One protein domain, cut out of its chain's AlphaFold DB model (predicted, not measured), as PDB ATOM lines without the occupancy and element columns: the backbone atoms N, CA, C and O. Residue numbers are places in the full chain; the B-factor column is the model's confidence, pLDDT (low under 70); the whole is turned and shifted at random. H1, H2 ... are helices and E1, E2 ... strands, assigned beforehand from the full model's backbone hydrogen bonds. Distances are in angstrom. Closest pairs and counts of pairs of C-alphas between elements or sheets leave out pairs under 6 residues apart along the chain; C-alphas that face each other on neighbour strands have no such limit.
ATOM      1  N   THR A   4     114.238 239.317 329.784       75.31
ATOM      2  CA  THR A   4     115.042 238.094 329.952       75.31
ATOM      3  C   THR A   4     114.846 237.130 328.780       75.31
ATOM      4  O   THR A   4     115.808 236.551 328.274       75.31
ATOM      5  N   ILE A   5     113.605 236.998 328.305       78.69
ATOM      6  CA  ILE A   5     113.229 236.093 327.210       78.69
ATOM      7  C   ILE A   5     113.734 236.642 325.875       78.69
ATOM      8  O   ILE A   5     114.281 235.889 325.071       78.69
ATOM      9  N   GLN A   6     113.628 237.959 325.665       80.25
ATOM     10  CA  GLN A   6     114.158 238.608 324.463       80.25
ATOM     11  C   GLN A   6     115.680 238.446 324.364       80.25
ATOM     12  O   GLN A   6     116.189 237.995 323.342       80.25
ATOM     13  N   THR A   7     116.402 238.737 325.449       83.00
ATOM     14  CA  THR A   7     117.870 238.631 325.479       83.00
ATOM     15  C   THR A   7     118.342 237.200 325.207       83.00
ATOM     16  O   THR A   7     119.314 236.987 324.485       83.00
ATOM     17  N   ALA A   8     117.651 236.202 325.767       79.62
ATOM     18  CA  ALA A   8     117.985 234.799 325.557       79.62
ATOM     19  C   ALA A   8     117.668 234.326 324.124       79.62
ATOM     20  O   ALA A   8     118.464 233.593 323.540       79.62
ATOM     21  N   SER A   9     116.559 234.788 323.536       80.94
ATOM     22  CA  SER A   9     116.224 234.527 322.130       80.94
ATOM     23  C   SER A   9     117.292 235.092 321.191       80.94
ATOM     24  O   SER A   9     117.771 234.389 320.301       80.94
ATOM     25  N   ASP A  10     117.708 236.342 321.412       83.44
ATOM     26  CA  ASP A  10     118.728 237.005 320.596       83.44
ATOM     27  C   ASP A  10     120.088 236.297 320.683       83.44
ATOM     28  O   ASP A  10     120.837 236.286 319.707       83.44
ATOM     29  N   ALA A  11     120.415 235.693 321.831       81.00
ATOM     30  CA  ALA A  11     121.643 234.923 322.001       81.00
ATOM     31  C   ALA A  11     121.663 233.674 321.102       81.00
ATOM     32  O   ALA A  11     122.613 233.503 320.339       81.00
ATOM     33  N   ILE A  12     120.597 232.862 321.109       78.00
ATOM     34  CA  ILE A  12     120.498 231.657 320.261       78.00
ATOM     35  C   ILE A  12     120.581 232.028 318.772       78.00
ATOM     36  O   ILE A  12     121.299 231.389 318.004       78.00
ATOM     37  N   LEU A  13     119.904 233.106 318.365       81.12
ATOM     38  CA  LEU A  13     119.907 233.578 316.976       81.12
ATOM     39  C   LEU A  13     121.286 234.073 316.498       81.12
ATOM     40  O   LEU A  13     121.556 234.060 315.298       81.12
ATOM     41  N   ARG A  14     122.180 234.492 317.405       79.56
ATOM     42  CA  ARG A  14     123.524 235.000 317.065       79.56
ATOM     43  C   ARG A  14     124.611 233.922 317.019       79.56
ATOM     44  O   ARG A  14     125.649 234.164 316.408       79.56
ATOM     45  N   GLU A  15     124.410 232.751 317.626       69.88
ATOM     46  CA  GLU A  15     125.459 231.721 317.782       69.88
ATOM     47  C   GLU A  15     125.752 230.883 316.513       69.88
ATOM     48  O   GLU A  15     126.691 230.082 316.491       69.88
ATOM     49  N   GLY A  16     125.026 231.108 315.411       53.66
ATOM     50  CA  GLY A  16     125.439 230.740 314.046       53.66
ATOM     51  C   GLY A  16     125.431 229.246 313.677       53.66
ATOM     52  O   GLY A  16     125.702 228.915 312.523       53.66
ATOM     53  N   ARG A  17     125.112 228.327 314.601       71.62
ATOM     54  CA  ARG A  17     124.933 226.883 314.325       71.62
ATOM     55  C   ARG A  17     123.498 226.443 314.584       71.62
ATOM     56  O   ARG A  17     123.221 225.734 315.547       71.62
ATOM     57  N   MET A  18     122.618 226.859 313.686       79.25
ATOM     58  CA  MET A  18     121.180 226.654 313.791       79.25
ATOM     59  C   MET A  18     120.684 225.639 312.761       79.25
ATOM     60  O   MET A  18     121.120 225.651 311.609       79.25
ATOM     61  N   THR A  19     119.765 224.778 313.176       82.19
ATOM     62  CA  THR A  19     118.956 223.955 312.281       82.19
ATOM     63  C   THR A  19     117.522 224.459 312.352       82.19
ATOM     64  O   THR A  19     116.911 224.457 313.423       82.19
ATOM     65  N   GLU A  20     116.996 224.904 311.217       81.06
ATOM     66  CA  GLU A  20     115.623 225.390 311.110       81.06
ATOM     67  C   GLU A  20     114.687 224.243 310.735       81.06
ATOM     68  O   GLU A  20     114.972 223.473 309.812       81.06
ATOM     69  N   ILE A  21     113.559 224.136 311.435       76.38
ATOM     70  CA  ILE A  21     112.474 223.241 311.032       76.38
ATOM     71  C   ILE A  21     111.406 224.080 310.326       76.38
ATOM     72  O   ILE A  21     110.891 225.026 310.929       76.38
ATOM     73  N   PRO A  22     111.043 223.753 309.072       64.38
ATOM     74  CA  PRO A  22     109.936 224.419 308.398       64.38
ATOM     75  C   PRO A  22     108.606 224.125 309.105       64.38
ATOM     76  O   PRO A  22     108.467 223.123 309.808       64.38
ATOM     77  N   ALA A  23     107.612 224.989 308.885       62.62
ATOM     78  CA  ALA A  23     106.280 224.844 309.465       62.62
ATOM     79  C   ALA A  23     105.709 223.435 309.211       62.62
ATOM     80  O   ALA A  23     105.572 222.997 308.067       62.62
ATOM     81  N   VAL A  24     105.394 222.722 310.293       66.44
ATOM     82  CA  VAL A  24     104.898 221.343 310.237       66.44
ATOM     83  C   VAL A  24     103.407 221.365 309.905       66.44
ATOM     84  O   VAL A  24     102.613 221.979 310.618       66.44
ATOM     85  N   SER A  25     103.029 220.707 308.807       62.34
ATOM     86  CA  SER A  25     101.639 220.607 308.350       62.34
ATOM     87  C   SER A  25     100.901 219.463 309.061       62.34
ATOM     88  O   SER A  25     101.515 218.424 309.316       62.34
ATOM     89  N   PRO A  26      99.583 219.586 309.320       64.19
ATOM     90  CA  PRO A  26      98.750 218.468 309.776       64.19
ATOM     91  C   PRO A  26      98.814 217.236 308.859       64.19
ATOM     92  O   PRO A  26      98.636 216.117 309.335       64.19
ATOM     93  N   ASP A  27      99.110 217.423 307.569       64.56
ATOM     94  CA  ASP A  27      99.188 216.334 306.585       64.56
ATOM     95  C   ASP A  27     100.500 215.528 306.672       64.56
ATOM     96  O   ASP A  27     100.617 214.455 306.078       64.56
ATOM     97  N   ALA A  28     101.495 216.032 307.406       63.88
ATOM     98  CA  ALA A  28     102.797 215.397 307.595       63.88
ATOM     99  C   ALA A  28     103.321 215.666 309.021       63.88
ATOM    100  O   ALA A  28     104.268 216.440 309.194       63.88
ATOM    101  N   PRO A  29     102.703 215.057 310.054       70.94
ATOM    102  CA  PRO A  29     103.115 215.258 311.435       70.94
ATOM    103  C   PRO A  29     104.542 214.756 311.641       70.94
ATOM    104  O   PRO A  29     104.949 213.718 311.109       70.94
ATOM    105  N   LEU A  30     105.303 215.483 312.452       75.12
ATOM    106  CA  LEU A  30     106.684 215.136 312.739       75.12
ATOM    107  C   LEU A  30     106.751 214.384 314.069       75.12
ATOM    108  O   LEU A  30     106.340 214.898 315.107       75.12
ATOM    109  N   GLY A  31     107.264 213.152 314.040       79.44
ATOM    110  CA  GLY A  31     107.441 212.319 315.231       79.44
ATOM    111  C   GLY A  31     108.410 212.956 316.230       79.44
ATOM    112  O   GLY A  31     108.024 213.729 317.102       79.44
ATOM    113  N   LEU A  32     109.691 212.637 316.101       85.00
ATOM    114  CA  LEU A  32     110.755 213.214 316.916       85.00
ATOM    115  C   LEU A  32     111.739 213.935 316.001       85.00
ATOM    116  O   LEU A  32     112.244 213.333 315.056       85.00
ATOM    117  N   PHE A  33     112.026 215.196 316.303       87.69
ATOM    118  CA  PHE A  33     113.154 215.905 315.718       87.69
ATOM    119  C   PHE A  33     114.365 215.819 316.641       87.69
ATOM    120  O   PHE A  33     114.234 216.103 317.831       87.69
ATOM    121  N   ASP A  34     115.534 215.496 316.097       88.19
ATOM    122  CA  ASP A  34     116.806 215.569 316.815       88.19
ATOM    123  C   ASP A  34     117.756 216.512 316.069       88.19
ATOM    124  O   ASP A  34     118.128 216.266 314.922       88.19
ATOM    125  N   GLY A  35     118.098 217.625 316.716       84.94
ATOM    126  CA  GLY A  35     119.029 218.626 316.207       84.94
ATOM    127  C   GLY A  35     120.501 218.292 316.444       84.94
ATOM    128  O   GLY A  35     121.350 219.122 316.112       84.94
ATOM    129  N   GLU A  36     120.817 217.128 317.025       88.81
ATOM    130  CA  GLU A  36     122.173 216.729 317.419       88.81
ATOM    131  C   GLU A  36     122.849 217.832 318.260       88.81
ATOM    132  O   GLU A  36     122.215 218.434 319.120       88.81
ATOM    133  N   ASP A  37     124.120 218.159 318.021       87.00
ATOM    134  CA  ASP A  37     124.861 219.197 318.756       87.00
ATOM    135  C   ASP A  37     124.648 220.627 318.204       87.00
ATOM    136  O   ASP A  37     125.552 221.474 318.281       87.00
ATOM    137  N   ARG A  38     123.475 220.916 317.624       88.31
ATOM    138  CA  ARG A  38     123.119 222.230 317.055       88.31
ATOM    139  C   ARG A  38     121.937 222.868 317.765       88.31
ATOM    140  O   ARG A  38     121.082 222.177 318.316       88.31
ATOM    141  N   ASP A  39     121.886 224.193 317.708       89.62
ATOM    142  CA  ASP A  39     120.721 224.947 318.150       89.62
ATOM    143  C   ASP A  39     119.560 224.684 317.191       89.62
ATOM    144  O   ASP A  39     119.752 224.582 315.977       89.62
ATOM    145  N   VAL A  40     118.353 224.551 317.726       91.25
ATOM    146  CA  VAL A  40     117.157 224.276 316.927       91.25
ATOM    147  C   VAL A  40     116.247 225.488 316.953       91.25
ATOM    148  O   VAL A  40     115.911 226.000 318.021       91.25
ATOM    149  N   PHE A  41     115.821 225.921 315.772       90.88
ATOM    150  CA  PHE A  41     114.903 227.037 315.607       90.88
ATOM    151  C   PHE A  41     113.632 226.602 314.892       90.88
ATOM    152  O   PHE A  41     113.674 225.891 313.886       90.88
ATOM    153  N   MET A  42     112.495 227.042 315.425       89.44
ATOM    154  CA  MET A  42     111.178 226.778 314.860       89.44
ATOM    155  C   MET A  42     110.371 228.057 314.818       89.44
ATOM    156  O   MET A  42     110.287 228.782 315.811       89.44
ATOM    157  N   GLN A  43     109.728 228.283 313.682       88.00
ATOM    158  CA  GLN A  43     108.821 229.398 313.490       88.00
ATOM    159  C   GLN A  43     107.386 228.888 313.355       88.00
ATOM    160  O   GLN A  43     107.115 227.962 312.588       88.00
ATOM    161  N   GLY A  44     106.466 229.528 314.078       86.31
ATOM    162  CA  GLY A  44     105.048 229.177 314.098       86.31
ATOM    163  C   GLY A  44     104.651 228.277 315.267       86.31
ATOM    164  O   GLY A  44     105.470 227.887 316.101       86.31
ATOM    165  N   ASP A  45     103.354 227.984 315.338       88.19
ATOM    166  CA  ASP A  45     102.777 227.193 316.420       88.19
ATOM    167  C   ASP A  45     103.023 225.691 316.221       88.19
ATOM    168  O   ASP A  45     102.823 225.134 315.139       88.19
ATOM    169  N   LEU A  46     103.411 225.009 317.297       87.56
ATOM    170  CA  LEU A  46     103.674 223.575 317.315       87.56
ATOM    171  C   LEU A  46     102.451 222.813 317.826       87.56
ATOM    172  O   LEU A  46     102.252 222.678 319.035       87.56
ATOM    173  N   ALA A  47     101.648 222.291 316.900       82.12
ATOM    174  CA  ALA A  47     100.497 221.430 317.200       82.12
ATOM    175  C   ALA A  47     100.692 219.963 316.759       82.12
ATOM    176  O   ALA A  47     100.063 219.066 317.312       82.12
ATOM    177  N   PHE A  48     101.577 219.709 315.786       77.25
ATOM    178  CA  PHE A  48     101.717 218.408 315.102       77.25
ATOM    179  C   PHE A  48     103.125 217.803 315.216       77.25
ATOM    180  O   PHE A  48     103.567 217.056 314.342       77.25
ATOM    181  N   VAL A  49     103.843 218.145 316.289       80.00
ATOM    182  CA  VAL A  49     105.175 217.613 316.608       80.00
ATOM    183  C   VAL A  49     105.086 216.818 317.908       80.00
ATOM    184  O   VAL A  49     104.540 217.325 318.886       80.00
ATOM    185  N   HIS A  50     105.594 215.581 317.956       82.38
ATOM    186  CA  HIS A  50     105.577 214.810 319.212       82.38
ATOM    187  C   HIS A  50     106.767 215.149 320.110       82.38
ATOM    188  O   HIS A  50     106.622 215.198 321.335       82.38
ATOM    189  N   GLY A  51     107.936 215.426 319.528       89.62
ATOM    190  CA  GLY A  51     109.053 215.909 320.316       89.62
ATOM    191  C   GLY A  51     110.201 216.539 319.549       89.62
ATOM    192  O   GLY A  51     110.352 216.380 318.340       89.62
ATOM    193  N   VAL A  52     111.022 217.250 320.312       92.31
ATOM    194  CA  VAL A  52     112.181 218.009 319.853       92.31
ATOM    195  C   VAL A  52     113.332 217.757 320.813       92.31
ATOM    196  O   VAL A  52     113.170 217.895 322.027       92.31
ATOM    197  N   ARG A  53     114.500 217.425 320.270       93.25
ATOM    198  CA  ARG A  53     115.743 217.251 321.016       93.25
ATOM    199  C   ARG A  53     116.862 218.108 320.451       93.25
ATOM    200  O   ARG A  53     116.962 218.276 319.238       93.25
ATOM    201  N   SER A  54     117.697 218.638 321.337       92.94
ATOM    202  CA  SER A  54     118.915 219.359 320.974       92.94
ATOM    203  C   SER A  54     120.015 219.184 322.027       92.94
ATOM    204  O   SER A  54     119.795 219.252 323.236       92.94
ATOM    205  N   GLY A  55     121.247 219.005 321.563       89.62
ATOM    206  CA  GLY A  55     122.474 219.080 322.352       89.62
ATOM    207  C   GLY A  55     122.891 220.512 322.709       89.62
ATOM    208  O   GLY A  55     123.847 220.686 323.467       89.62
ATOM    209  N   ARG A  56     122.182 221.530 322.203       91.38
ATOM    210  CA  ARG A  56     122.331 222.953 322.542       91.38
ATOM    211  C   ARG A  56     120.974 223.558 322.920       91.38
ATOM    212  O   ARG A  56     120.280 222.945 323.725       91.38
ATOM    213  N   GLY A  57     120.635 224.763 322.459       92.69
ATOM    214  CA  GLY A  57     119.375 225.438 322.754       92.69
ATOM    215  C   GLY A  57     118.258 225.125 321.755       92.69
ATOM    216  O   GLY A  57     118.491 224.685 320.630       92.69
ATOM    217  N   VAL A  58     117.023 225.388 322.174       94.75
ATOM    218  CA  VAL A  58     115.819 225.317 321.340       94.75
ATOM    219  C   VAL A  58     115.077 226.643 321.446       94.75
ATOM    220  O   VAL A  58     114.736 227.075 322.547       94.75
ATOM    221  N   LEU A  59     114.791 227.269 320.307       94.62
ATOM    222  CA  LEU A  59     113.973 228.474 320.206       94.62
ATOM    223  C   LEU A  59     112.734 228.201 319.354       94.62
ATOM    224  O   LEU A  59     112.834 227.846 318.182       94.62
ATOM    225  N   ILE A  60     111.564 228.422 319.942       94.00
ATOM    226  CA  ILE A  60     110.259 228.307 319.298       94.00
ATOM    227  C   ILE A  60     109.634 229.701 319.264       94.00
ATOM    228  O   ILE A  60     109.165 230.221 320.282       94.00
ATOM    229  N   GLN A  61     109.638 230.313 318.083       92.06
ATOM    230  CA  GLN A  61     108.937 231.562 317.802       92.06
ATOM    231  C   GLN A  61     107.471 231.282 317.466       92.06
ATOM    232  O   GLN A  61     107.056 231.293 316.307       92.06
ATOM    233  N   GLY A  62     106.697 231.001 318.507       91.44
ATOM    234  CA  GLY A  62     105.295 230.609 318.425       91.44
ATOM    235  C   GLY A  62     104.830 229.979 319.732       91.44
ATOM    236  O   GLY A  62     105.498 230.102 320.764       91.44
ATOM    237  N   SER A  63     103.682 229.315 319.692       94.12
ATOM    238  CA  SER A  63     103.075 228.627 320.831       94.12
ATOM    239  C   SER A  63     103.195 227.109 320.703       94.12
ATOM    240  O   SER A  63     103.182 226.560 319.605       94.12
ATOM    241  N   ILE A  64     103.255 226.404 321.830       94.19
ATOM    242  CA  ILE A  64     103.125 224.944 321.881       94.19
ATOM    243  C   ILE A  64     101.675 224.601 322.218       94.19
ATOM    244  O   ILE A  64     101.180 224.946 323.294       94.19
ATOM    245  N   LEU A  65     101.003 223.902 321.306       91.50
ATOM    246  CA  LEU A  65      99.573 223.608 321.362       91.50
ATOM    247  C   LEU A  65      99.328 222.099 321.488       91.50
ATOM    248  O   LEU A  65      98.754 221.469 320.602       91.50
ATOM    249  N   GLY A  66      99.751 221.509 322.606       89.38
ATOM    250  CA  GLY A  66      99.501 220.102 322.902       89.38
ATOM    251  C   GLY A  66      98.055 219.800 323.324       89.38
ATOM    252  O   GLY A  66      97.191 220.685 323.469       89.38
ATOM    253  N   SER A  67      97.805 218.516 323.592       89.94
ATOM    254  CA  SER A  67      96.543 218.008 324.142       89.94
ATOM    255  C   SER A  67      96.771 216.968 325.245       89.94
ATOM    256  O   SER A  67      97.846 216.384 325.342       89.94
ATOM    257  N   ALA A  68      95.740 216.677 326.041       86.38
ATOM    258  CA  ALA A  68      95.805 215.630 327.066       86.38
ATOM    259  C   ALA A  68      96.115 214.234 326.489       86.38
ATOM    260  O   ALA A  68      96.759 213.424 327.149       86.38
ATOM    261  N   ALA A  69      95.680 213.957 325.253       84.75
ATOM    262  CA  ALA A  69      95.962 212.697 324.568       84.75
ATOM    263  C   ALA A  69      97.405 212.622 324.040       84.75
ATOM    264  O   ALA A  69      97.944 211.532 323.861       84.75
ATOM    265  N   GLN A  70      98.026 213.774 323.785       82.75
ATOM    266  CA  GLN A  70      99.341 213.871 323.168       82.75
ATOM    267  C   GLN A  70     100.063 215.125 323.667       82.75
ATOM    268  O   GLN A  70      99.897 216.222 323.125       82.75
ATOM    269  N   SER A  71     100.868 214.939 324.715       86.31
ATOM    270  CA  SER A  71     101.759 215.975 325.234       86.31
ATOM    271  C   SER A  71     103.004 216.089 324.356       86.31
ATOM    272  O   SER A  71     103.634 215.077 324.049       86.31
ATOM    273  N   LEU A  72     103.397 217.315 324.010       92.12
ATOM    274  CA  LEU A  72     104.632 217.581 323.265       92.12
ATOM    275  C   LEU A  72     105.832 217.572 324.218       92.12
ATOM    276  O   LEU A  72     105.735 218.088 325.331       92.12
ATOM    277  N   ARG A  73     106.970 217.011 323.800       94.94
ATOM    278  CA  ARG A  73     108.201 216.999 324.604       94.94
ATOM    279  C   ARG A  73     109.342 217.774 323.943       94.94
ATOM    280  O   ARG A  73     109.724 217.458 322.825       94.94
ATOM    281  N   VAL A  74     109.929 218.736 324.648       96.06
ATOM    282  CA  VAL A  74     111.129 219.468 324.211       96.06
ATOM    283  C   VAL A  74     112.242 219.241 325.224       96.06
ATOM    284  O   VAL A  74     112.073 219.554 326.399       96.06
ATOM    285  N   GLU A  75     113.376 218.709 324.785       95.69
ATOM    286  CA  GLU A  75     114.544 218.454 325.633       95.69
ATOM    287  C   GLU A  75     115.785 219.107 325.005       95.69
ATOM    288  O   GLU A  75     116.126 218.836 323.853       95.69
ATOM    289  N   ALA A  76     116.472 219.964 325.757       94.50
ATOM    290  CA  ALA A  76     117.659 220.675 325.298       94.50
ATOM    291  C   ALA A  76     118.748 220.670 326.378       94.50
ATOM    292  O   ALA A  76     118.449 220.908 327.543       94.50
ATOM    293  N   LYS A  77     120.024 220.454 326.033       91.88
ATOM    294  CA  LYS A  77     121.119 220.636 327.020       91.88
ATOM    295  C   LYS A  77     121.366 222.116 327.347       91.88
ATOM    296  O   LYS A  77     121.875 222.447 328.416       91.88
ATOM    297  N   GLY A  78     121.058 222.995 326.396       92.31
ATOM    298  CA  GLY A  78     121.079 224.449 326.524       92.31
ATOM    299  C   GLY A  78     119.727 224.995 326.974       92.31
ATOM    300  O   GLY A  78     119.005 224.355 327.729       92.31
ATOM    301  N   ASP A  79     119.386 226.206 326.544       95.19
ATOM    302  CA  ASP A  79     118.138 226.854 326.953       95.19
ATOM    303  C   ASP A  79     116.968 226.447 326.044       95.19
ATOM    304  O   ASP A  79     117.140 226.326 324.833       95.19
ATOM    305  N   VAL A  80     115.776 226.273 326.614       97.00
ATOM    306  CA  VAL A  80     114.512 226.112 325.883       97.00
ATOM    307  C   VAL A  80     113.729 227.410 325.989       97.00
ATOM    308  O   VAL A  80     113.406 227.857 327.090       97.00
ATOM    309  N   ILE A  81     113.411 228.011 324.849       96.69
ATOM    310  CA  ILE A  81     112.729 229.299 324.763       96.69
ATOM    311  C   ILE A  81     111.497 229.151 323.880       96.69
ATOM    312  O   ILE A  81     111.603 228.769 322.718       96.69
ATOM    313  N   VAL A  82     110.333 229.492 324.419       96.69
ATOM    314  CA  VAL A  82     109.062 229.558 323.692       96.69
ATOM    315  C   VAL A  82     108.544 230.980 323.802       96.69
ATOM    316  O   VAL A  82     108.325 231.467 324.908       96.69
ATOM    317  N   THR A  83     108.357 231.685 322.691       95.00
ATOM    318  CA  THR A  83     107.922 233.093 322.746       95.00
ATOM    319  C   THR A  83     106.424 233.247 323.013       95.00
ATOM    320  O   THR A  83     106.006 234.291 323.511       95.00
ATOM    321  N   GLY A  84     105.617 232.238 322.671       94.56
ATOM    322  CA  GLY A  84     104.164 232.209 322.844       94.56
ATOM    323  C   GLY A  84     103.697 231.418 324.068       94.56
ATOM    324  O   GLY A  84     104.412 231.291 325.064       94.56
ATOM    325  N   ALA A  85     102.465 230.910 323.997       96.19
ATOM    326  CA  ALA A  85     101.844 230.129 325.066       96.19
ATOM    327  C   ALA A  85     102.257 228.650 325.006       96.19
ATOM    328  O   ALA A  85     102.611 228.135 323.947       96.19
ATOM    329  N   VAL A  86     102.182 227.947 326.136       97.25
ATOM    330  CA  VAL A  86     102.510 226.519 326.233       97.25
ATOM    331  C   VAL A  86     101.353 225.760 326.868       97.25
ATOM    332  O   VAL A  86     100.919 226.069 327.979       97.25
ATOM    333  N   ARG A  87     100.848 224.742 326.171       96.31
ATOM    334  CA  ARG A  87      99.777 223.873 326.664       96.31
ATOM    335  C   ARG A  87     100.122 222.404 326.454       96.31
ATOM    336  O   ARG A  87     100.522 222.044 325.349       96.31
ATOM    337  N   TYR A  88      99.900 221.565 327.472       95.25
ATOM    338  CA  TYR A  88     100.163 220.117 327.427       95.25
ATOM    339  C   TYR A  88     101.558 219.797 326.869       95.25
ATOM    340  O   TYR A  88     101.700 219.159 325.823       95.25
ATOM    341  N   ALA A  89     102.593 220.292 327.550       96.31
ATOM    342  CA  ALA A  89     103.975 220.088 327.141       96.31
ATOM    343  C   ALA A  89     104.887 219.678 328.303       96.31
ATOM    344  O   ALA A  89     104.639 220.004 329.462       96.31
ATOM    345  N   GLN A  90     105.981 219.000 327.965       97.12
ATOM    346  CA  GLN A  90     107.092 218.689 328.858       97.12
ATOM    347  C   GLN A  90     108.344 219.367 328.308       97.12
ATOM    348  O   GLN A  90     108.839 218.964 327.256       97.12
ATOM    349  N   LEU A  91     108.832 220.404 328.987       97.81
ATOM    350  CA  LEU A  91     110.021 221.150 328.571       97.81
ATOM    351  C   LEU A  91     111.165 220.871 329.542       97.81
ATOM    352  O   LEU A  91     110.979 220.993 330.752       97.81
ATOM    353  N   SER A  92     112.337 220.525 329.017       97.31
ATOM    354  CA  SER A  92     113.544 220.288 329.803       97.31
ATOM    355  C   SER A  92     114.742 221.036 329.231       97.31
ATOM    356  O   SER A  92     115.007 220.930 328.033       97.31
ATOM    357  N   GLY A  93     115.491 221.742 330.080       95.69
ATOM    358  CA  GLY A  93     116.817 222.230 329.710       95.69
ATOM    359  C   GLY A  93     117.542 223.036 330.777       95.69
ATOM    360  O   GLY A  93     117.221 222.975 331.960       95.69
ATOM    361  N   ARG A  94     118.560 223.802 330.387       94.00
ATOM    362  CA  ARG A  94     119.323 224.644 331.319       94.00
ATOM    363  C   ARG A  94     118.454 225.747 331.909       94.00
ATOM    364  O   ARG A  94     118.387 225.916 333.126       94.00
ATOM    365  N   ARG A  95     117.774 226.479 331.032       96.06
ATOM    366  CA  ARG A  95     116.726 227.442 331.373       96.06
ATOM    367  C   ARG A  95     115.500 227.130 330.534       96.06
ATOM    368  O   ARG A  95     115.650 226.829 329.354       96.06
ATOM    369  N   VAL A  96     114.316 227.223 331.124       97.94
ATOM    370  CA  VAL A  96     113.039 227.085 330.413       97.94
ATOM    371  C   VAL A  96     112.318 228.422 330.483       97.94
ATOM    372  O   VAL A  96     111.911 228.860 331.556       97.94
ATOM    373  N   LEU A  97     112.199 229.093 329.342       97.31
ATOM    374  CA  LEU A  97     111.671 230.447 329.232       97.31
ATOM    375  C   LEU A  97     110.425 230.437 328.345       97.31
ATOM    376  O   LEU A  97     110.509 230.101 327.167       97.31
ATOM    377  N   VAL A  98     109.278 230.816 328.899       97.25
ATOM    378  CA  VAL A  98     107.988 230.860 328.203       97.25
ATOM    379  C   VAL A  98     107.471 232.293 328.200       97.25
ATOM    380  O   VAL A  98     107.323 232.911 329.248       97.25
ATOM    381  N   GLY A  99     107.221 232.850 327.019       94.50
ATOM    382  CA  GLY A  99     106.807 234.241 326.848       94.50
ATOM    383  C   GLY A  99     105.349 234.507 327.205       94.50
ATOM    384  O   GLY A  99     105.050 235.596 327.691       94.50
ATOM    385  N   GLY A 100     104.464 233.535 326.973       94.06
ATOM    386  CA  GLY A 100     103.034 233.622 327.274       94.06
ATOM    387  C   GLY A 100     102.601 232.750 328.452       94.06
ATOM    388  O   GLY A 100     103.409 232.345 329.283       94.06
ATOM    389  N   ARG A 101     101.300 232.451 328.509       95.75
ATOM    390  CA  ARG A 101     100.695 231.578 329.525       95.75
ATOM    391  C   ARG A 101     101.174 230.135 329.386       95.75
ATOM    392  O   ARG A 101     101.267 229.622 328.269       95.75
ATOM    393  N   ALA A 102     101.361 229.453 330.513       96.88
ATOM    394  CA  ALA A 102     101.574 228.010 330.548       96.88
ATOM    395  C   ALA A 102     100.428 227.285 331.259       96.88
ATOM    396  O   ALA A 102      99.989 227.705 332.327       96.88
ATOM    397  N   SER A 103      99.958 226.181 330.676       96.62
ATOM    398  CA  SER A 103      98.885 225.373 331.263       96.62
ATOM    399  C   SER A 103      99.079 223.871 331.055       96.62
ATOM    400  O   SER A 103      99.600 223.442 330.018       96.62
ATOM    401  N   HIS A 104      98.680 223.065 332.044       95.75
ATOM    402  CA  HIS A 104      98.742 221.594 332.011       95.75
ATOM    403  C   HIS A 104     100.097 221.042 331.537       95.75
ATOM    404  O   HIS A 104     100.157 220.133 330.711       95.75
ATOM    405  N   SER A 105     101.193 221.649 331.989       97.00
ATOM    406  CA  SER A 105     102.546 221.387 331.482       97.00
ATOM    407  C   SER A 105     103.516 221.045 332.609       97.00
ATOM    408  O   SER A 105     103.261 221.335 333.778       97.00
ATOM    409  N   GLN A 106     104.647 220.438 332.254       97.62
ATOM    410  CA  GLN A 106     105.758 220.196 333.164       97.62
ATOM    411  C   GLN A 106     107.026 220.872 332.646       97.62
ATOM    412  O   GLN A 106     107.420 220.659 331.499       97.62
ATOM    413  N   PHE A 107     107.691 221.634 333.508       98.19
ATOM    414  CA  PHE A 107     108.962 222.288 333.211       98.19
ATOM    415  C   PHE A 107     110.047 221.752 334.133       98.19
ATOM    416  O   PHE A 107     109.901 221.815 335.349       98.19
ATOM    417  N   THR A 108     111.134 221.253 333.557       97.75
ATOM    418  CA  THR A 108     112.334 220.832 334.279       97.75
ATOM    419  C   THR A 108     113.489 221.720 333.837       97.75
ATOM    420  O   THR A 108     113.825 221.772 332.658       97.75
ATOM    421  N   ALA A 109     114.099 222.448 334.762       96.81
ATOM    422  CA  ALA A 109     115.248 223.280 334.464       96.81
ATOM    423  C   ALA A 109     116.395 223.010 335.420       96.81
ATOM    424  O   ALA A 109     116.205 222.887 336.632       96.81
ATOM    425  N   SER A 110     117.610 223.009 334.883       93.62
ATOM    426  CA  SER A 110     118.793 222.906 335.726       93.62
ATOM    427  C   SER A 110     119.058 224.196 336.502       93.62
ATOM    428  O   SER A 110     119.594 224.143 337.605       93.62
ATOM    429  N   GLN A 111     118.633 225.348 335.970       92.50
ATOM    430  CA  GLN A 111     118.779 226.665 336.594       92.50
ATOM    431  C   GLN A 111     117.424 227.348 336.798       92.50
ATOM    432  O   GLN A 111     116.889 227.360 337.903       92.50
ATOM    433  N   GLN A 112     116.874 227.934 335.738       94.31
ATOM    434  CA  GLN A 112     115.766 228.877 335.839       94.31
ATOM    435  C   GLN A 112     114.568 228.418 335.021       94.31
ATOM    436  O   GLN A 112     114.720 228.000 333.871       94.31
ATOM    437  N   VAL A 113     113.378 228.596 335.586       96.88
ATOM    438  CA  VAL A 113     112.125 228.616 334.829       96.88
ATOM    439  C   VAL A 113     111.559 230.027 334.881       96.88
ATOM    440  O   VAL A 113     111.508 230.623 335.951       96.88
ATOM    441  N   ALA A 114     111.158 230.586 333.746       95.69
ATOM    442  CA  ALA A 114     110.487 231.879 333.704       95.69
ATOM    443  C   ALA A 114     109.274 231.802 332.783       95.69
ATOM    444  O   ALA A 114     109.402 231.387 331.631       95.69
ATOM    445  N   VAL A 115     108.115 232.223 333.277       95.81
ATOM    446  CA  VAL A 115     106.874 232.333 332.509       95.81
ATOM    447  C   VAL A 115     106.429 233.788 332.525       95.81
ATOM    448  O   VAL A 115     106.310 234.395 333.582       95.81
ATOM    449  N   GLY A 116     106.236 234.372 331.346       92.56
ATOM    450  CA  GLY A 116     105.960 235.799 331.181       92.56
ATOM    451  C   GLY A 116     104.544 236.232 331.568       92.56
ATOM    452  O   GLY A 116     104.307 237.428 331.684       92.56
ATOM    453  N   ASP A 117     103.632 235.281 331.759       93.31
ATOM    454  CA  ASP A 117     102.212 235.484 332.069       93.31
ATOM    455  C   ASP A 117     101.776 234.442 333.129       93.31
ATOM    456  O   ASP A 117     102.584 234.030 333.964       93.31
ATOM    457  N   ALA A 118     100.515 234.012 333.120       93.31
ATOM    458  CA  ALA A 118      99.936 233.100 334.098       93.31
ATOM    459  C   ALA A 118     100.414 231.635 334.002       93.31
ATOM    460  O   ALA A 118     100.729 231.119 332.920       93.31
ATOM    461  N   LEU A 119     100.367 230.946 335.148       93.75
ATOM    462  CA  LEU A 119     100.500 229.491 335.284       93.75
ATOM    463  C   LEU A 119      99.154 228.864 335.651       93.75
ATOM    464  O   LEU A 119      98.476 229.363 336.542       93.75
ATOM    465  N   ASP A 120      98.801 227.745 335.020       94.12
ATOM    466  CA  ASP A 120      97.593 226.982 335.356       94.12
ATOM    467  C   ASP A 120      97.840 225.466 335.342       94.12
ATOM    468  O   ASP A 120      98.137 224.884 334.295       94.12
ATOM    469  N   ALA A 121      97.728 224.814 336.501       93.62
ATOM    470  CA  ALA A 121      97.970 223.377 336.657       93.62
ATOM    471  C   ALA A 121      99.329 222.936 336.065       93.62
ATOM    472  O   ALA A 121      99.408 222.050 335.206       93.62
ATOM    473  N   VAL A 122     100.409 223.611 336.478       95.56
ATOM    474  CA  VAL A 122     101.777 223.369 335.986       95.56
ATOM    475  C   VAL A 122     102.645 222.750 337.079       95.56
ATOM    476  O   VAL A 122     102.594 223.148 338.242       95.56
ATOM    477  N   ARG A 123     103.500 221.797 336.701       96.56
ATOM    478  CA  ARG A 123     104.564 221.283 337.573       96.56
ATOM    479  C   ARG A 123     105.911 221.852 337.155       96.56
ATOM    480  O   ARG A 123     106.348 221.644 336.025       96.56
ATOM    481  N   VAL A 124     106.599 222.511 338.075       97.06
ATOM    482  CA  VAL A 124     107.924 223.089 337.847       97.06
ATOM    483  C   VAL A 124     108.956 222.366 338.703       97.06
ATOM    484  O   VAL A 124     108.754 222.185 339.897       97.06
ATOM    485  N   ILE A 125     110.069 221.962 338.100       96.69
ATOM    486  CA  ILE A 125     111.237 221.386 338.765       96.69
ATOM    487  C   ILE A 125     112.431 222.260 338.385       96.69
ATOM    488  O   ILE A 125     112.805 222.320 337.217       96.69
ATOM    489  N   ALA A 126     113.021 222.956 339.348       95.06
ATOM    490  CA  ALA A 126     114.181 223.817 339.155       95.06
ATOM    491  C   ALA A 126     115.376 223.287 339.958       95.06
ATOM    492  O   ALA A 126     115.213 222.791 341.070       95.06
ATOM    493  N   GLY A 127     116.586 223.409 339.415       93.06
ATOM    494  CA  GLY A 127     117.797 222.875 340.049       93.06
ATOM    495  C   GLY A 127     118.109 221.423 339.687       93.06
ATOM    496  O   GLY A 127     118.927 220.796 340.361       93.06
ATOM    497  N   ASP A 128     117.475 220.878 338.642       93.56
ATOM    498  CA  ASP A 128     117.807 219.538 338.158       93.56
ATOM    499  C   ASP A 128     119.295 219.449 337.778       93.56
ATOM    500  O   ASP A 128     119.871 220.365 337.189       93.56
ATOM    501  N   ARG A 285     122.162 228.576 341.330       85.31
ATOM    502  CA  ARG A 285     120.935 228.977 342.014       85.31
ATOM    503  C   ARG A 285     119.749 228.599 341.144       85.31
ATOM    504  O   ARG A 285     119.753 228.900 339.952       85.31
ATOM    505  N   ALA A 286     118.778 227.934 341.755       89.50
ATOM    506  CA  ALA A 286     117.513 227.614 341.123       89.50
ATOM    507  C   ALA A 286     116.505 228.735 341.397       89.50
ATOM    508  O   ALA A 286     116.412 229.213 342.530       89.50
ATOM    509  N   SER A 287     115.758 229.157 340.379       92.94
ATOM    510  CA  SER A 287     114.680 230.134 340.557       92.94
ATOM    511  C   SER A 287     113.543 229.926 339.567       92.94
ATOM    512  O   SER A 287     113.769 229.508 338.431       92.94
ATOM    513  N   VAL A 288     112.332 230.274 339.991       94.56
ATOM    514  CA  VAL A 288     111.129 230.273 339.158       94.56
ATOM    515  C   VAL A 288     110.561 231.686 339.130       94.56
ATOM    516  O   VAL A 288     110.358 232.281 340.179       94.56
ATOM    517  N   GLU A 289     110.319 232.240 337.951       94.38
ATOM    518  CA  GLU A 289     109.695 233.555 337.770       94.38
ATOM    519  C   GLU A 289     108.353 233.390 337.063       94.38
ATOM    520  O   GLU A 289     108.263 232.690 336.053       94.38
ATOM    521  N   VAL A 290     107.315 234.035 337.586       93.19
ATOM    522  CA  VAL A 290     105.967 234.029 337.017       93.19
ATOM    523  C   VAL A 290     105.500 235.469 336.896       93.19
ATOM    524  O   VAL A 290     105.424 236.180 337.891       93.19
ATOM    525  N   GLY A 291     105.226 235.912 335.672       90.25
ATOM    526  CA  GLY A 291     104.831 237.289 335.380       90.25
ATOM    527  C   GLY A 291     103.353 237.588 335.621       90.25
ATOM    528  O   GLY A 291     103.002 238.759 335.691       90.25
ATOM    529  N   GLY A 292     102.514 236.554 335.726       89.38
ATOM    530  CA  GLY A 292     101.071 236.668 335.936       89.38
ATOM    531  C   GLY A 292     100.556 235.835 337.115       89.38
ATOM    532  O   GLY A 292     101.322 235.299 337.917       89.38
ATOM    533  N   ALA A 293      99.233 235.683 337.180       90.44
ATOM    534  CA  ALA A 293      98.565 234.922 338.229       90.44
ATOM    535  C   ALA A 293      98.900 233.420 338.189       90.44
ATOM    536  O   ALA A 293      99.069 232.824 337.119       90.44
ATOM    537  N   ILE A 294      98.916 232.788 339.363       89.62
ATOM    538  CA  ILE A 294      99.049 231.334 339.502       89.62
ATOM    539  C   ILE A 294      97.683 230.725 339.829       89.62
ATOM    540  O   ILE A 294      97.005 231.161 340.759       89.62
ATOM    541  N   ALA A 295      97.283 229.721 339.053       87.12
ATOM    542  CA  ALA A 295      96.005 229.033 339.154       87.12
ATOM    543  C   ALA A 295      96.160 227.504 339.047       87.12
ATOM    544  O   ALA A 295      97.233 226.971 338.731       87.12
ATOM    545  N   GLY A 296      95.058 226.804 339.325       85.56
ATOM    546  CA  GLY A 296      94.988 225.345 339.301       85.56
ATOM    547  C   GLY A 296      95.917 224.679 340.320       85.56
ATOM    548  O   GLY A 296      96.500 225.336 341.184       85.56
ATOM    549  N   ASP A 297      96.062 223.360 340.199       86.50
ATOM    550  CA  ASP A 297      96.974 222.570 341.029       86.50
ATOM    551  C   ASP A 297      98.415 222.746 340.524       86.50
ATOM    552  O   ASP A 297      98.928 221.949 339.732       86.50
ATOM    553  N   THR A 298      99.055 223.840 340.938       91.12
ATOM    554  CA  THR A 298     100.428 224.180 340.546       91.12
ATOM    555  C   THR A 298     101.411 223.780 341.644       91.12
ATOM    556  O   THR A 298     101.197 224.039 342.829       91.12
ATOM    557  N   ARG A 345     106.978 221.344 357.301       77.69
ATOM    558  CA  ARG A 345     105.810 221.747 356.516       77.69
ATOM    559  C   ARG A 345     105.060 222.838 357.260       77.69
ATOM    560  O   ARG A 345     104.631 222.633 358.394       77.69
ATOM    561  N   THR A 346     104.868 223.971 356.606       77.19
ATOM    562  CA  THR A 346     103.967 225.029 357.073       77.19
ATOM    563  C   THR A 346     102.900 225.248 356.011       77.19
ATOM    564  O   THR A 346     103.191 225.113 354.831       77.19
ATOM    565  N   SER A 347     101.669 225.548 356.416       80.75
ATOM    566  CA  SER A 347     100.608 225.976 355.498       80.75
ATOM    567  C   SER A 347     100.213 227.398 355.867       80.75
ATOM    568  O   SER A 347     100.141 227.745 357.049       80.75
ATOM    569  N   THR A 348     100.046 228.255 354.868       82.75
ATOM    570  CA  THR A 348      99.570 229.628 355.043       82.75
ATOM    571  C   THR A 348      98.605 229.956 353.917       82.75
ATOM    572  O   THR A 348      98.843 229.614 352.763       82.75
ATOM    573  N   THR A 349      97.505 230.621 354.250       80.56
ATOM    574  CA  THR A 349      96.540 231.094 353.260       80.56
ATOM    575  C   THR A 349      96.864 232.531 352.883       80.56
ATOM    576  O   THR A 349      97.024 233.379 353.759       80.56
ATOM    577  N   VAL A 350      96.942 232.793 351.584       82.56
ATOM    578  CA  VAL A 350      97.320 234.084 351.005       82.56
ATOM    579  C   VAL A 350      96.217 234.532 350.041       82.56
ATOM    580  O   VAL A 350      95.552 233.698 349.421       82.56
ATOM    581  N   ALA A 351      95.975 235.838 349.917       78.94
ATOM    582  CA  ALA A 351      95.020 236.345 348.934       78.94
ATOM    583  C   ALA A 351      95.531 236.079 347.507       78.94
ATOM    584  O   ALA A 351      96.714 236.257 347.226       78.94
ATOM    585  N   ALA A 352      94.648 235.697 346.579       76.56
ATOM    586  CA  ALA A 352      95.064 235.377 345.208       76.56
ATOM    587  C   ALA A 352      95.766 236.554 344.493       76.56
ATOM    588  O   ALA A 352      96.650 236.339 343.672       76.56
ATOM    589  N   SER A 353      95.419 237.797 344.849       76.75
ATOM    590  CA  SER A 353      96.049 239.021 344.333       76.75
ATOM    591  C   SER A 353      97.498 239.227 344.778       76.75
ATOM    592  O   SER A 353      98.207 240.012 344.162       76.75
ATOM    593  N   GLU A 354      97.936 238.574 345.856       78.00
ATOM    594  CA  GLU A 354      99.322 238.647 346.346       78.00
ATOM    595  C   GLU A 354     100.229 237.609 345.659       78.00
ATOM    596  O   GLU A 354     101.443 237.634 345.840       78.00
ATOM    597  N   MET A 355      99.648 236.715 344.848       81.69
ATOM    598  CA  MET A 355     100.328 235.646 344.106       81.69
ATOM    599  C   MET A 355     100.361 235.928 342.597       81.69
ATOM    600  O   MET A 355     100.133 235.041 341.771       81.69
ATOM    601  N   ASP A 356     100.624 237.186 342.252       85.19
ATOM    602  CA  ASP A 356     100.754 237.683 340.884       85.19
ATOM    603  C   ASP A 356     102.119 238.363 340.717       85.19
ATOM    604  O   ASP A 356     102.558 239.105 341.600       85.19
ATOM    605  N   GLY A 357     102.809 238.087 339.609       85.12
ATOM    606  CA  GLY A 357     104.108 238.693 339.318       85.12
ATOM    607  C   GLY A 357     105.180 238.374 340.368       85.12
ATOM    608  O   GLY A 357     105.748 239.292 340.958       85.12
ATOM    609  N   LEU A 358     105.471 237.094 340.616       90.56
ATOM    610  CA  LEU A 358     106.382 236.644 341.677       90.56
ATOM    611  C   LEU A 358     107.633 235.924 341.161       90.56
ATOM    612  O   LEU A 358     107.611 235.183 340.175       90.56
ATOM    613  N   ARG A 359     108.728 236.094 341.899       91.00
ATOM    614  CA  ARG A 359     109.944 235.294 341.796       91.00
ATOM    615  C   ARG A 359     110.067 234.406 343.022       91.00
ATOM    616  O   ARG A 359     110.058 234.899 344.141       91.00
ATOM    617  N   PHE A 360     110.273 233.119 342.793       91.38
ATOM    618  CA  PHE A 360     110.502 232.096 343.800       91.38
ATOM    619  C   PHE A 360     111.956 231.630 343.743       91.38
ATOM    620  O   PHE A 360     112.495 231.335 342.669       91.38
ATOM    621  N   ALA A 361     112.594 231.533 344.901       89.06
ATOM    622  CA  ALA A 361     113.946 231.014 345.055       89.06
ATOM    623  C   ALA A 361     114.077 230.295 346.400       89.06
ATOM    624  O   ALA A 361     113.192 230.378 347.248       89.06
ATOM    625  N   VAL A 362     115.186 229.587 346.598       86.69
ATOM    626  CA  VAL A 362     115.476 228.948 347.883       86.69
ATOM    627  C   VAL A 362     116.588 229.689 348.600       86.69
ATOM    628  O   VAL A 362     117.666 229.880 348.036       86.69
ATOM    629  N   ASP A 363     116.326 230.046 349.851       83.38
ATOM    630  CA  ASP A 363     117.319 230.562 350.786       83.38
ATOM    631  C   ASP A 363     117.260 229.750 352.081       83.38
ATOM    632  O   ASP A 363     116.181 229.395 352.555       83.38
ATOM    633  N   ASP A 364     118.429 229.375 352.593       79.56
ATOM    634  CA  ASP A 364     118.597 228.496 353.761       79.56
ATOM    635  C   ASP A 364     117.650 227.268 353.788       79.56
ATOM    636  O   ASP A 364     117.062 226.894 354.802       79.56
ATOM    637  N   GLY A 365     117.443 226.641 352.621       76.12
ATOM    638  CA  GLY A 365     116.598 225.449 352.481       76.12
ATOM    639  C   GLY A 365     115.084 225.700 352.511       76.12
ATOM    640  O   GLY A 365     114.320 224.732 352.521       76.12
ATOM    641  N   ARG A 366     114.634 226.960 352.495       80.94
ATOM    642  CA  ARG A 366     113.218 227.354 352.448       80.94
ATOM    643  C   ARG A 366     112.894 228.105 351.165       80.94
ATOM    644  O   ARG A 366     113.697 228.897 350.683       80.94
ATOM    645  N   VAL A 367     111.700 227.869 350.623       84.69
ATOM    646  CA  VAL A 367     111.212 228.633 349.470       84.69
ATOM    647  C   VAL A 367     110.814 230.028 349.944       84.69
ATOM    648  O   VAL A 367     109.950 230.163 350.809       84.69
ATOM    649  N   LEU A 368     111.446 231.046 349.373       85.69
ATOM    650  CA  LEU A 368     111.090 232.450 349.524       85.69
ATOM    651  C   LEU A 368     110.509 232.960 348.209       85.69
ATOM    652  O   LEU A 368     110.893 232.492 347.132       85.69
ATOM    653  N   TRP A 369     109.610 233.936 348.298       88.50
ATOM    654  CA  TRP A 369     109.110 234.641 347.129       88.50
ATOM    655  C   TRP A 369     109.073 236.147 347.338       88.50
ATOM    656  O   TRP A 369     108.819 236.640 348.436       88.50
ATOM    657  N   GLU A 370     109.342 236.866 346.259       88.69
ATOM    658  CA  GLU A 370     109.336 238.322 346.194       88.69
ATOM    659  C   GLU A 370     108.606 238.772 344.922       88.69
ATOM    660  O   GLU A 370     108.618 238.039 343.926       88.69
ATOM    661  N   PRO A 371     107.975 239.957 344.912       85.88
ATOM    662  CA  PRO A 371     107.486 240.549 343.677       85.88
ATOM    663  C   PRO A 371     108.616 240.643 342.655       85.88
ATOM    664  O   PRO A 371     109.730 241.067 342.977       85.88
ATOM    665  N   VAL A 372     108.335 240.275 341.407       80.12
ATOM    666  CA  VAL A 372     109.233 240.571 340.295       80.12
ATOM    667  C   VAL A 372     109.270 242.088 340.202       80.12
ATOM    668  O   VAL A 372     108.329 242.704 339.707       80.12
TER     669      VAL A 372
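Overview. This is residues 4 to 128, 285 to 298 and 345 to 372 of the 378 residues of an uncharacterized protein of Gemmatimonadaceae bacterium (UniProt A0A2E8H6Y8). The chain is wound in stacked turns, a solenoid with one wall of E2, E4, E6 and the first parts of E8 and E9, then E10, and a second wall of E1, E3, E5, E7, the later parts of E8 and E9, then E11; short strand pairings, such as residues 86 to 87 with 102 to 103, make a third side. H1 packs on the outside of the second wall, the hairpin E13 and E14 extends that wall beyond E11, and residues 345 to 351 stick out near that end. The printed part has 167 residues, with named H1 followed by E1 to E14, and its class is mostly strand. The branched sheet is mixed: its neighbours are parallel except for E11 with E13 and E13 with E14, which are antiparallel. It is compact, with a radius of gyration of the C-alphas of 15.9 A, and spans 49 by 33 by 24 A.

Along the chain. Find C-alpha 4 at (115.042, 238.094, 329.952); from there H1, residues 4 to 14, runs 15.7 A. Next come E1, residues 18 to 21, E2, 30 to 34, E3, 39 to 43, E4, 49 to 54, E5, 58 to 61, E6, 72 to 76, and E7, 80 to 82. E8, residues 89 to 98, bends by 135 degrees at residue 94, and E9, 106 to 115, by 136 degrees at residue 111. E10 is 123 to 126. Beyond a cut, E11, 287 to 295, starts at (114.680, 230.134, 340.557) and spans 18.8 A. Beyond another, look for E12, 348 to 351, E13, 356 to 363, 20.6 A long, and E14, 366 to 371, ending at (107.486, 240.549, 343.677).

Arrangement. Look first at E8: E6 and E7 lie on one side of it, with N 74 to O 90 and N 82 to O 97 both 2.8 A, and E9 on the other side, with N 108 to O 91 at 2.8 A. E8 lies on one side of E9, and on the other side lie E10, with N 109 to O 125 at 2.8 A, and E11, with N 115 to O 289 at 2.8 A. E2 lies on one side of E4 and E6 on the other side, E1 lies on one side of E3 and E5 on the other side, and E5 and E7 are parallel neighbours. E13 is the antiparallel neighbour of E11, with N 360 to O 288 at 2.7 A, and forms a hairpin with E14, with N 359 to O 370 at 2.8 A. H1 is on the sheet at a height of 8.8 A, across the strands, over E5 and, only just, E7 with 3 C-alphas; the closest C-alphas of H1 and E5 are those of Ser 9 and Leu 59, 6.7 A. Every O i to N i+4 pair in H1 is within hydrogen-bond range. E12 pairs with no named strand and is apart from E13.

Size, cuts and confidence. The C-alphas of Asp 27 and Asp 364, the two farthest apart, are 52.4 A from each other. Residues 129 to 284 and 299 to 344 are not printed, with gaps of 10.7 A and 17.0 A between C-alphas. Of the links that are printed whole, none is long. Residues 15 to 16 and 22 to 28 have pLDDT under 70; the mean of the printed part is 87.7.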